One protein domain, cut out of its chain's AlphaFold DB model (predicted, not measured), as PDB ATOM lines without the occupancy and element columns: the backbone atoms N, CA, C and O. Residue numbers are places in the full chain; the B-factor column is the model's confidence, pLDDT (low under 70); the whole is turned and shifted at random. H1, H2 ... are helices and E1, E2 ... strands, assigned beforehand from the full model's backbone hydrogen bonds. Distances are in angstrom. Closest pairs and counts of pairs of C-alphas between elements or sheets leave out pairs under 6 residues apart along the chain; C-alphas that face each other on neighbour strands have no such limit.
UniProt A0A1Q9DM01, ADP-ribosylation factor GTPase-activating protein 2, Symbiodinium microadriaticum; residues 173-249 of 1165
ATOM      1  N   ALA A 173      49.790  21.679 -29.315       76.94
ATOM      2  CA  ALA A 173      48.869  22.651 -28.721       76.94
ATOM      3  C   ALA A 173      47.842  21.996 -27.775       76.94
ATOM      4  O   ALA A 173      47.496  22.577 -26.748       76.94
ATOM      5  N   ASP A 174      47.403  20.763 -28.066       82.44
ATOM      6  CA  ASP A 174      46.619  19.954 -27.117       82.44
ATOM      7  C   ASP A 174      47.417  19.707 -25.824       82.44
ATOM      8  O   ASP A 174      46.844  19.728 -24.737       82.44
ATOM      9  N   CYS A 175      48.734  19.483 -25.932       84.19
ATOM     10  CA  CYS A 175      49.621  19.279 -24.785       84.19
ATOM     11  C   CYS A 175      49.834  20.566 -23.974       84.19
ATOM     12  O   CYS A 175      49.758  20.523 -22.747       84.19
ATOM     13  N   GLU A 176      50.037  21.701 -24.647       86.50
ATOM     14  CA  GLU A 176      50.190  23.023 -24.024       86.50
ATOM     15  C   GLU A 176      48.949  23.390 -23.195       86.50
ATOM     16  O   GLU A 176      49.033  23.566 -21.977       86.50
ATOM     17  N   ALA A 177      47.767  23.349 -23.821       85.19
ATOM     18  CA  ALA A 177      46.493  23.612 -23.156       85.19
ATOM     19  C   ALA A 177      46.184  22.612 -22.023       85.19
ATOM     20  O   ALA A 177      45.519  22.961 -21.045       85.19
ATOM     21  N   ALA A 178      46.664  21.367 -22.127       87.19
ATOM     22  CA  ALA A 178      46.506  20.379 -21.066       87.19
ATOM     23  C   ALA A 178      47.358  20.691 -19.830       87.19
ATOM     24  O   ALA A 178      46.882  20.524 -18.703       87.19
ATOM     25  N   VAL A 179      48.607  21.124 -20.030       86.75
ATOM     26  CA  VAL A 179      49.508  21.503 -18.936       86.75
ATOM     27  C   VAL A 179      48.971  22.743 -18.225       86.75
ATOM     28  O   VAL A 179      48.821  22.691 -17.005       86.75
ATOM     29  N   ASP A 180      48.556  23.778 -18.958       87.12
ATOM     30  CA  ASP A 180      47.918  24.973 -18.384       87.12
ATOM     31  C   ASP A 180      46.681  24.621 -17.540       87.12
ATOM     32  O   ASP A 180      46.545  25.068 -16.396       87.12
ATOM     33  N   ALA A 181      45.804  23.747 -18.051       85.75
ATOM     34  CA  ALA A 181      44.628  23.284 -17.315       85.75
ATOM     35  C   ALA A 181      45.001  22.557 -16.005       85.75
ATOM     36  O   ALA A 181      44.385  22.806 -14.962       85.75
ATOM     37  N   MET A 182      46.029  21.702 -16.018       83.19
ATOM     38  CA  MET A 182      46.477  20.964 -14.828       83.19
ATOM     39  C   MET A 182      47.255  21.832 -13.828       83.19
ATOM     40  O   MET A 182      47.144  21.607 -12.620       83.19
ATOM     41  N   VAL A 183      47.974  22.863 -14.285       85.25
ATOM     42  CA  VAL A 183      48.676  23.832 -13.421       85.25
ATOM     43  C   VAL A 183      47.705  24.581 -12.495       85.25
ATOM     44  O   VAL A 183      48.091  24.934 -11.379       85.25
ATOM     45  N   THR A 184      46.422  24.713 -12.867       80.25
ATOM     46  CA  THR A 184      45.375  25.267 -11.979       80.25
ATOM     47  C   THR A 184      45.158  24.471 -10.685       80.25
ATOM     48  O   THR A 184      44.591  25.009  -9.737       80.25
ATOM     49  N   LYS A 185      45.562  23.188 -10.635       79.12
ATOM     50  CA  LYS A 185      45.351  22.250  -9.508       79.12
ATOM     51  C   LYS A 185      43.884  22.091  -9.066       79.12
ATOM     52  O   LYS A 185      43.620  21.561  -7.988       79.12
ATOM     53  N   THR A 186      42.925  22.506  -9.895       82.38
ATOM     54  CA  THR A 186      41.488  22.279  -9.675       82.38
ATOM     55  C   THR A 186      41.079  20.904 -10.196       82.38
ATOM     56  O   THR A 186      41.644  20.428 -11.175       82.38
ATOM     57  N   GLU A 187      40.060  20.263  -9.612       80.31
ATOM     58  CA  GLU A 187      39.569  18.980 -10.147       80.31
ATOM     59  C   GLU A 187      39.054  19.120 -11.592       80.31
ATOM     60  O   GLU A 187      39.242  18.228 -12.418       80.31
ATOM     61  N   HIS A 188      38.454  20.267 -11.925       82.88
ATOM     62  CA  HIS A 188      37.983  20.556 -13.277       82.88
ATOM     63  C   HIS A 188      39.145  20.651 -14.279       82.88
ATOM     64  O   HIS A 188      39.140  19.933 -15.277       82.88
ATOM     65  N   GLY A 189      40.177  21.451 -13.981       85.62
ATOM     66  CA  GLY A 189      41.383  21.554 -14.809       85.62
ATOM     67  C   GLY A 189      42.176  20.245 -14.882       85.62
ATOM     68  O   GLY A 189      42.699  19.898 -15.938       85.62
ATOM     69  N   MET A 190      42.177  19.453 -13.804       86.38
ATOM     70  CA  MET A 190      42.762  18.112 -13.773       86.38
ATOM     71  C   MET A 190      42.037  17.150 -14.729       86.38
ATOM     72  O   MET A 190      42.678  16.469 -15.528       86.38
ATOM     73  N   ARG A 191      40.697  17.115 -14.692       85.06
ATOM     74  CA  ARG A 191      39.875  16.319 -15.623       85.06
ATOM     75  C   ARG A 191      40.041  16.790 -17.071       85.06
ATOM     76  O   ARG A 191      40.112  15.951 -17.965       85.06
ATOM     77  N   GLU A 192      40.118  18.098 -17.300       85.56
ATOM     78  CA  GLU A 192      40.227  18.683 -18.639       85.56
ATOM     79  C   GLU A 192      41.612  18.463 -19.267       85.56
ATOM     80  O   GLU A 192      41.699  18.043 -20.419       85.56
ATOM     81  N   GLY A 193      42.700  18.621 -18.509       87.19
ATOM     82  CA  GLY A 193      44.040  18.292 -19.000       87.19
ATOM     83  C   GLY A 193      44.227  16.797 -19.271       87.19
ATOM     84  O   GLY A 193      44.781  16.429 -20.306       87.19
ATOM     85  N   LEU A 194      43.672  15.916 -18.428       87.62
ATOM     86  CA  LEU A 194      43.624  14.476 -18.720       87.62
ATOM     87  C   LEU A 194      42.825  14.183 -20.008       87.62
ATOM     88  O   LEU A 194      43.264  13.368 -20.822       87.62
ATOM     89  N   ARG A 195      41.700  14.881 -20.238       87.69
ATOM     90  CA  ARG A 195      40.897  14.775 -21.471       87.69
ATOM     91  C   ARG A 195      41.689  15.203 -22.712       87.69
ATOM     92  O   ARG A 195      41.614  14.528 -23.738       87.69
ATOM     93  N   LEU A 196      42.431  16.307 -22.626       85.50
ATOM     94  CA  LEU A 196      43.251  16.847 -23.715       85.50
ATOM     95  C   LEU A 196      44.437  15.924 -24.049       85.50
ATOM     96  O   LEU A 196      44.634  15.599 -25.220       85.50
ATOM     97  N   LEU A 197      45.117  15.369 -23.035       85.06
ATOM     98  CA  LEU A 197      46.148  14.326 -23.199       85.06
ATOM     99  C   LEU A 197      45.600  12.943 -23.600       85.06
ATOM    100  O   LEU A 197      46.359  11.980 -23.666       85.06
ATOM    101  N   ARG A 198      44.294  12.821 -23.880       83.00
ATOM    102  CA  ARG A 198      43.624  11.581 -24.324       83.00
ATOM    103  C   ARG A 198      43.712  10.430 -23.309       83.00
ATOM    104  O   ARG A 198      43.576   9.258 -23.660       83.00
ATOM    105  N   LEU A 199      43.884  10.771 -22.033       82.56
ATOM    106  CA  LEU A 199      43.825   9.849 -20.904       82.56
ATOM    107  C   LEU A 199      42.364   9.672 -20.441       82.56
ATOM    108  O   LEU A 199      41.541  10.575 -20.614       82.56
ATOM    109  N   PRO A 200      41.994   8.518 -19.850       78.69
ATOM    110  CA  PRO A 200      40.657   8.351 -19.292       78.69
ATOM    111  C   PRO A 200      40.420   9.355 -18.155       78.69
ATOM    112  O   PRO A 200      41.318   9.649 -17.377       78.69
ATOM    113  N   THR A 201      39.195   9.857 -18.022       76.75
ATOM    114  CA  THR A 201      38.830  10.867 -17.008       76.75
ATOM    115  C   THR A 201      38.018  10.298 -15.839       76.75
ATOM    116  O   THR A 201      37.591  11.044 -14.960       76.75
ATOM    117  N   SER A 202      37.781   8.978 -15.816       65.25
ATOM    118  CA  SER A 202      36.972   8.304 -14.794       65.25
ATOM    119  C   SER A 202      37.337   6.811 -14.627       65.25
ATOM    120  O   SER A 202      37.697   6.161 -15.620       65.25
ATOM    121  N   PRO A 203      37.221   6.241 -13.406       67.62
ATOM    122  CA  PRO A 203      37.092   6.953 -12.133       67.62
ATOM    123  C   PRO A 203      38.395   7.686 -11.788       67.62
ATOM    124  O   PRO A 203      39.481   7.103 -11.850       67.62
ATOM    125  N   LEU A 204      38.264   8.962 -11.429       79.62
ATOM    126  CA  LEU A 204      39.339   9.836 -10.971       79.62
ATOM    127  C   LEU A 204      39.095  10.158  -9.492       79.62
ATOM    128  O   LEU A 204      38.022  10.645  -9.146       79.62
ATOM    129  N   HIS A 205      40.081   9.896  -8.638       79.25
ATOM    130  CA  HIS A 205      40.125  10.378  -7.260       79.25
ATOM    131  C   HIS A 205      41.230  11.428  -7.175       79.25
ATOM    132  O   HIS A 205      42.403  11.102  -7.366       79.25
ATOM    133  N   PHE A 206      40.864  12.685  -6.942       81.00
ATOM    134  CA  PHE A 206      41.813  13.788  -6.851       81.00
ATOM    135  C   PHE A 206      41.559  14.594  -5.583       81.00
ATOM    136  O   PHE A 206      40.463  15.107  -5.373       81.00
ATOM    137  N   VAL A 207      42.598  14.719  -4.764       74.88
ATOM    138  CA  VAL A 207      42.619  15.575  -3.581       74.88
ATOM    139  C   VAL A 207      43.857  16.468  -3.717       74.88
ATOM    140  O   VAL A 207      44.977  15.941  -3.720       74.88
ATOM    141  N   PRO A 208      43.702  17.799  -3.882       67.81
ATOM    142  CA  PRO A 208      44.818  18.702  -4.142       67.81
ATOM    143  C   PRO A 208      45.991  18.509  -3.172       67.81
ATOM    144  O   PRO A 208      45.814  18.368  -1.963       67.81
ATOM    145  N   GLY A 209      47.206  18.451  -3.723       59.81
ATOM    146  CA  GLY A 209      48.453  18.268  -2.971       59.81
ATOM    147  C   GLY A 209      48.672  16.886  -2.333       59.81
ATOM    148  O   GLY A 209      49.786  16.612  -1.898       59.81
ATOM    149  N   SER A 210      47.668  16.001  -2.296       69.00
ATOM    150  CA  SER A 210      47.716  14.751  -1.522       69.00
ATOM    151  C   SER A 210      47.509  13.493  -2.371       69.00
ATOM    152  O   SER A 210      48.394  12.637  -2.366       69.00
ATOM    153  N   GLU A 211      46.438  13.388  -3.165       75.75
ATOM    154  CA  GLU A 211      46.168  12.218  -4.022       75.75
ATOM    155  C   GLU A 211      45.807  12.578  -5.469       75.75
ATOM    156  O   GLU A 211      45.042  13.506  -5.721       75.75
ATOM    157  N   LEU A 212      46.281  11.769  -6.422       80.12
ATOM    158  CA  LEU A 212      45.777  11.721  -7.798       80.12
ATOM    159  C   LEU A 212      45.779  10.261  -8.276       80.12
ATOM    160  O   LEU A 212      46.799   9.758  -8.754       80.12
ATOM    161  N   ARG A 213      44.636   9.579  -8.158       83.12
ATOM    162  CA  ARG A 213      44.453   8.209  -8.648       83.12
ATOM    163  C   ARG A 213      43.499   8.167  -9.834       83.12
ATOM    164  O   ARG A 213      42.401   8.710  -9.765       83.12
ATOM    165  N   LEU A 214      43.878   7.453 -10.889       80.31
ATOM    166  CA  LEU A 214      43.060   7.246 -12.084       80.31
ATOM    167  C   LEU A 214      42.909   5.746 -12.343       80.31
ATOM    168  O   LEU A 214      43.899   5.018 -12.384       80.31
ATOM    169  N   ARG A 215      41.663   5.264 -12.463       77.25
ATOM    170  CA  ARG A 215      41.339   3.821 -12.540       77.25
ATOM    171  C   ARG A 215      41.966   2.989 -11.402       77.25
ATOM    172  O   ARG A 215      42.254   1.814 -11.572       77.25
ATOM    173  N   GLY A 216      42.177   3.608 -10.236       69.50
ATOM    174  CA  GLY A 216      42.792   2.996  -9.050       69.50
ATOM    175  C   GLY A 216      44.318   3.146  -8.941       69.50
ATOM    176  O   GLY A 216      44.846   3.026  -7.836       69.50
ATOM    177  N   HIS A 217      45.023   3.479 -10.026       74.31
ATOM    178  CA  HIS A 217      46.477   3.677 -10.025       74.31
ATOM    179  C   HIS A 217      46.837   5.099  -9.568       74.31
ATOM    180  O   HIS A 217      46.290   6.055 -10.115       74.31
ATOM    181  N   ASP A 218      47.766   5.261  -8.614       80.44
ATOM    182  CA  ASP A 218      48.371   6.573  -8.316       80.44
ATOM    183  C   ASP A 218      49.231   7.006  -9.515       80.44
ATOM    184  O   ASP A 218      50.192   6.328  -9.881       80.44
ATOM    185  N   ILE A 219      48.857   8.124 -10.140       83.94
ATOM    186  CA  ILE A 219      49.573   8.732 -11.271       83.94
ATOM    187  C   ILE A 219      50.154  10.110 -10.916       83.94
ATOM    188  O   ILE A 219      50.744  10.760 -11.774       83.94
ATOM    189  N   ARG A 220      50.035  10.547  -9.654       83.00
ATOM    190  CA  ARG A 220      50.488  11.850  -9.132       83.00
ATOM    191  C   ARG A 220      51.923  12.174  -9.524       83.00
ATOM    192  O   ARG A 220      52.168  13.202 -10.142       83.00
ATOM    193  N   VAL A 221      52.857  11.269  -9.224       79.12
ATOM    194  CA  VAL A 221      54.285  11.456  -9.529       79.12
ATOM    195  C   VAL A 221      54.510  11.568 -11.038       79.12
ATOM    196  O   VAL A 221      55.224  12.458 -11.483       79.12
ATOM    197  N   ALA A 222      53.851  10.717 -11.830       82.38
ATOM    198  CA  ALA A 222      53.998  10.717 -13.281       82.38
ATOM    199  C   ALA A 222      53.452  12.004 -13.919       82.38
ATOM    200  O   ALA A 222      54.110  12.567 -14.787       82.38
ATOM    201  N   VAL A 223      52.302  12.522 -13.470       81.75
ATOM    202  CA  VAL A 223      51.766  13.786 -14.002       81.75
ATOM    203  C   VAL A 223      52.568  14.998 -13.511       81.75
ATOM    204  O   VAL A 223      52.782  15.928 -14.282       81.75
ATOM    205  N   CYS A 224      53.105  14.981 -12.286       81.25
ATOM    206  CA  CYS A 224      54.045  16.013 -11.836       81.25
ATOM    207  C   CYS A 224      55.329  16.040 -12.684       81.25
ATOM    208  O   CYS A 224      55.744  17.119 -13.097       81.25
ATOM    209  N   SER A 225      55.923  14.883 -13.000       82.81
ATOM    210  CA  SER A 225      57.066  14.807 -13.927       82.81
ATOM    211  C   SER A 225      56.696  15.250 -15.344       82.81
ATOM    212  O   SER A 225      57.474  15.951 -15.978       82.81
ATOM    213  N   LEU A 226      55.507  14.890 -15.836       87.00
ATOM    214  CA  LEU A 226      55.012  15.318 -17.147       87.00
ATOM    215  C   LEU A 226      54.900  16.849 -17.235       87.00
ATOM    216  O   LEU A 226      55.372  17.435 -18.202       87.00
ATOM    217  N   ILE A 227      54.351  17.511 -16.212       82.69
ATOM    218  CA  ILE A 227      54.283  18.980 -16.157       82.69
ATOM    219  C   ILE A 227      55.690  19.597 -16.074       82.69
ATOM    220  O   ILE A 227      55.959  20.574 -16.769       82.69
ATOM    221  N   ALA A 228      56.601  19.019 -15.283       83.44
ATOM    222  CA  ALA A 228      57.978  19.509 -15.161       83.44
ATOM    223  C   ALA A 228      58.738  19.465 -16.501       83.44
ATOM    224  O   ALA A 228      59.212  20.502 -16.956       83.44
ATOM    225  N   HIS A 229      58.753  18.317 -17.191       86.25
ATOM    226  CA  HIS A 229      59.419  18.186 -18.496       86.25
ATOM    227  C   HIS A 229      58.810  19.092 -19.584       86.25
ATOM    228  O   HIS A 229      59.488  19.393 -20.561       86.25
ATOM    229  N   TRP A 230      57.556  19.546 -19.448       85.75
ATOM    230  CA  TRP A 230      56.992  20.559 -20.352       85.75
ATOM    231  C   TRP A 230      57.529  21.965 -20.055       85.75
ATOM    232  O   TRP A 230      57.922  22.680 -20.971       85.75
ATOM    233  N   LEU A 231      57.584  22.349 -18.774       78.25
ATOM    234  CA  LEU A 231      58.088  23.655 -18.331       78.25
ATOM    235  C   LEU A 231      59.609  23.809 -18.526       78.25
ATOM    236  O   LEU A 231      60.096  24.926 -18.676       78.25
ATOM    237  N   GLU A 232      60.345  22.697 -18.554       85.44
ATOM    238  CA  GLU A 232      61.793  22.625 -18.826       85.44
ATOM    239  C   GLU A 232      62.117  22.438 -20.331       85.44
ATOM    240  O   GLU A 232      63.271  22.254 -20.708       85.44
ATOM    241  N   ASP A 233      61.102  22.506 -21.202       78.12
ATOM    242  CA  ASP A 233      61.142  22.307 -22.665       78.12
ATOM    243  C   ASP A 233      61.638  20.926 -23.162       78.12
ATOM    244  O   ASP A 233      61.850  20.708 -24.360       78.12
ATOM    245  N   GLU A 234      61.744  19.938 -22.269       85.81
ATOM    246  CA  GLU A 234      62.128  18.550 -22.554       85.81
ATOM    247  C   GLU A 234      60.998  17.734 -23.222       85.81
ATOM    248  O   GLU A 234      60.593  16.658 -22.765       85.81
ATOM    249  N   LYS A 235      60.510  18.212 -24.374       76.88
ATOM    250  CA  LYS A 235      59.442  17.579 -25.172       76.88
ATOM    251  C   LYS A 235      59.604  16.053 -25.393       76.88
ATOM    252  O   LYS A 235      58.586  15.361 -25.354       76.88
ATOM    253  N   PRO A 236      60.810  15.470 -25.586       75.00
ATOM    254  CA  PRO A 236      60.961  14.012 -25.666       75.00
ATOM    255  C   PRO A 236      60.644  13.296 -24.341       75.00
ATOM    256  O   PRO A 236      59.898  12.317 -24.334       75.00
ATOM    257  N   ALA A 237      61.148  13.809 -23.213       78.00
ATOM    258  CA  ALA A 237      60.930  13.220 -21.892       78.00
ATOM    259  C   ALA A 237      59.454  13.315 -21.468       78.00
ATOM    260  O   ALA A 237      58.905  12.355 -20.919       78.00
ATOM    261  N   PHE A 238      58.786  14.422 -21.809       85.69
ATOM    262  CA  PHE A 238      57.335  14.585 -21.687       85.69
ATOM    263  C   PHE A 238      56.567  13.430 -22.351       85.69
ATOM    264  O   PHE A 238      55.745  12.772 -21.705       85.69
ATOM    265  N   PHE A 239      56.862  13.133 -23.623       80.56
ATOM    266  CA  PHE A 239      56.168  12.072 -24.357       80.56
ATOM    267  C   PHE A 239      56.513  10.667 -23.839       80.56
ATOM    268  O   PHE A 239      55.612   9.830 -23.751       80.56
ATOM    269  N   ASP A 240      57.747  10.418 -23.389       80.69
ATOM    270  CA  ASP A 240      58.107   9.165 -22.709       80.69
ATOM    271  C   ASP A 240      57.334   8.974 -21.392       80.69
ATOM    272  O   ASP A 240      56.977   7.849 -21.027       80.69
ATOM    273  N   VAL A 241      57.086  10.042 -20.625       84.00
ATOM    274  CA  VAL A 241      56.252   9.968 -19.410       84.00
ATOM    275  C   VAL A 241      54.781   9.736 -19.774       84.00
ATOM    276  O   VAL A 241      54.148   8.860 -19.181       84.00
ATOM    277  N   LEU A 242      54.249  10.419 -20.792       83.06
ATOM    278  CA  LEU A 242      52.878  10.208 -21.272       83.06
ATOM    279  C   LEU A 242      52.654   8.767 -21.770       83.06
ATOM    280  O   LEU A 242      51.668   8.128 -21.393       83.06
ATOM    281  N   GLN A 243      53.596   8.202 -22.534       80.69
ATOM    282  CA  GLN A 243      53.542   6.793 -22.936       80.69
ATOM    283  C   GLN A 243      53.584   5.846 -21.730       80.69
ATOM    284  O   GLN A 243      52.818   4.882 -21.692       80.69
ATOM    285  N   ARG A 244      54.415   6.122 -20.714       80.00
ATOM    286  CA  ARG A 244      54.449   5.326 -19.473       80.00
ATOM    287  C   ARG A 244      53.112   5.372 -18.724       80.00
ATOM    288  O   ARG A 244      52.656   4.324 -18.269       80.00
ATOM    289  N   ILE A 245      52.430   6.520 -18.671       81.19
ATOM    290  CA  ILE A 245      51.075   6.628 -18.095       81.19
ATOM    291  C   ILE A 245      50.074   5.773 -18.897       81.19
ATOM    292  O   ILE A 245      49.347   4.970 -18.305       81.19
ATOM    293  N   HIS A 246      50.078   5.851 -20.234       79.56
ATOM    294  CA  HIS A 246      49.236   4.989 -21.079       79.56
ATOM    295  C   HIS A 246      49.539   3.489 -20.908       79.56
ATOM    296  O   HIS A 246      48.615   2.678 -20.936       79.56
ATOM    297  N   GLN A 247      50.803   3.095 -20.717       76.25
ATOM    298  CA  GLN A 247      51.185   1.698 -20.473       76.25
ATOM    299  C   GLN A 247      50.726   1.191 -19.098       76.25
ATOM    300  O   GLN A 247      50.316   0.036 -18.990       76.25
ATOM    301  N   VAL A 248      50.767   2.030 -18.056       73.94
ATOM    302  CA  VAL A 248      50.254   1.680 -16.719       73.94
ATOM    303  C   VAL A 248      48.735   1.502 -16.760       73.94
ATOM    304  O   VAL A 248      48.241   0.461 -16.343       73.94
ATOM    305  N   LEU A 249      48.002   2.453 -17.346       71.75
ATOM    306  CA  LEU A 249      46.532   2.437 -17.421       71.75
ATOM    307  C   LEU A 249      45.952   1.404 -18.413       71.75
ATOM    308  O   LEU A 249      44.729   1.270 -18.510       71.75
TER     309      LEU A 249
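Overview. This is residues 173 to 249 of the 1165 residues of the protein "ADP-ribosylation factor GTPase-activating protein 2" of Symbiodinium microadriaticum (UniProt A0A1Q9DM01). Two helical hairpins, H1 with H2 and H3 with H4, make the body, and a small two-stranded hairpin, E1 with E2, sits at one end of the longest axis, between the two in chain order. The helical hairpins meet through H1 and H3, which cross at 58 degrees. The printed part has 77 residues with four named helices and two named strands, in the order H1 H2 E1 E2 H3 H4; the sheet, order E1 - E2, is antiparallel, and the class is mostly helix. The whole is compact, with a radius of gyration of the C-alphas of 11.2 A, and rounded, spanning 29 by 25 by 21 A.

Along the chain. H1, residues 173 to 183, begins at C-alpha 173 (48.869, 22.651, -28.721) and is 15.3 A long. H2, residues 187 to 196, is 14.2 A long. E1, residues 204 to 207, measures 9.9 A and begins at C-alpha 204 (39.339, 9.836, -10.971). E2, residues 211 to 214, measures 10.0 A. H3, residues 220 to 231, is 16.8 A long. H4, residues 235 to 248, is the longest helix at 20.2 A and ends at C-alpha 248 (50.254, 1.680, -16.719).

Arrangement. H1 and H2 form a helical hairpin and touch, closest at the C-alphas of Ala 178 and Gly 193, 3.8 A apart, at a shallow tilt of 17 degrees, opposite ways. The closest C-alphas of H2 and E1 are those of Glu 187 and Phe 206, 6.5 A apart. E1 and E2 are a hairpin of antiparallel neighbours at 174 degrees; N 205 and O 213, at 2.8 A, and N 207 and O 211, at 2.9 A, are within hydrogen-bond range. Residues 213 to 214 of E2 also pair antiparallel with residues 217 to 218. The closest C-alphas of E2 and H3 are those of Leu 212 and Arg 220, 4.9 A apart. H3, with residues 227 to 230 alone, only just touches H1, with 3 pairs of C-alphas within 8 A; the closest are those of Val 179 and Ile 227, 6.1 A apart. H3 and H4, a helical hairpin, touch at Leu 226 and Phe 238, their closest C-alphas, 5.2 A apart, at a shallow tilt of 19 degrees, opposite ways. H4 is apart from H1 and H2. In H1, H2, H3 and H4 every O i to N i+4 pair is within hydrogen-bond range.

Size, cuts and confidence. The two C-alphas farthest apart, those of Pro 203 and Asp 233, are separated by 30.4 A. The printed part has no cut and no long link. Mean pLDDT of the printed part is 80.7, and residues 202 to 203, 208 to 210 and 216 are under 70.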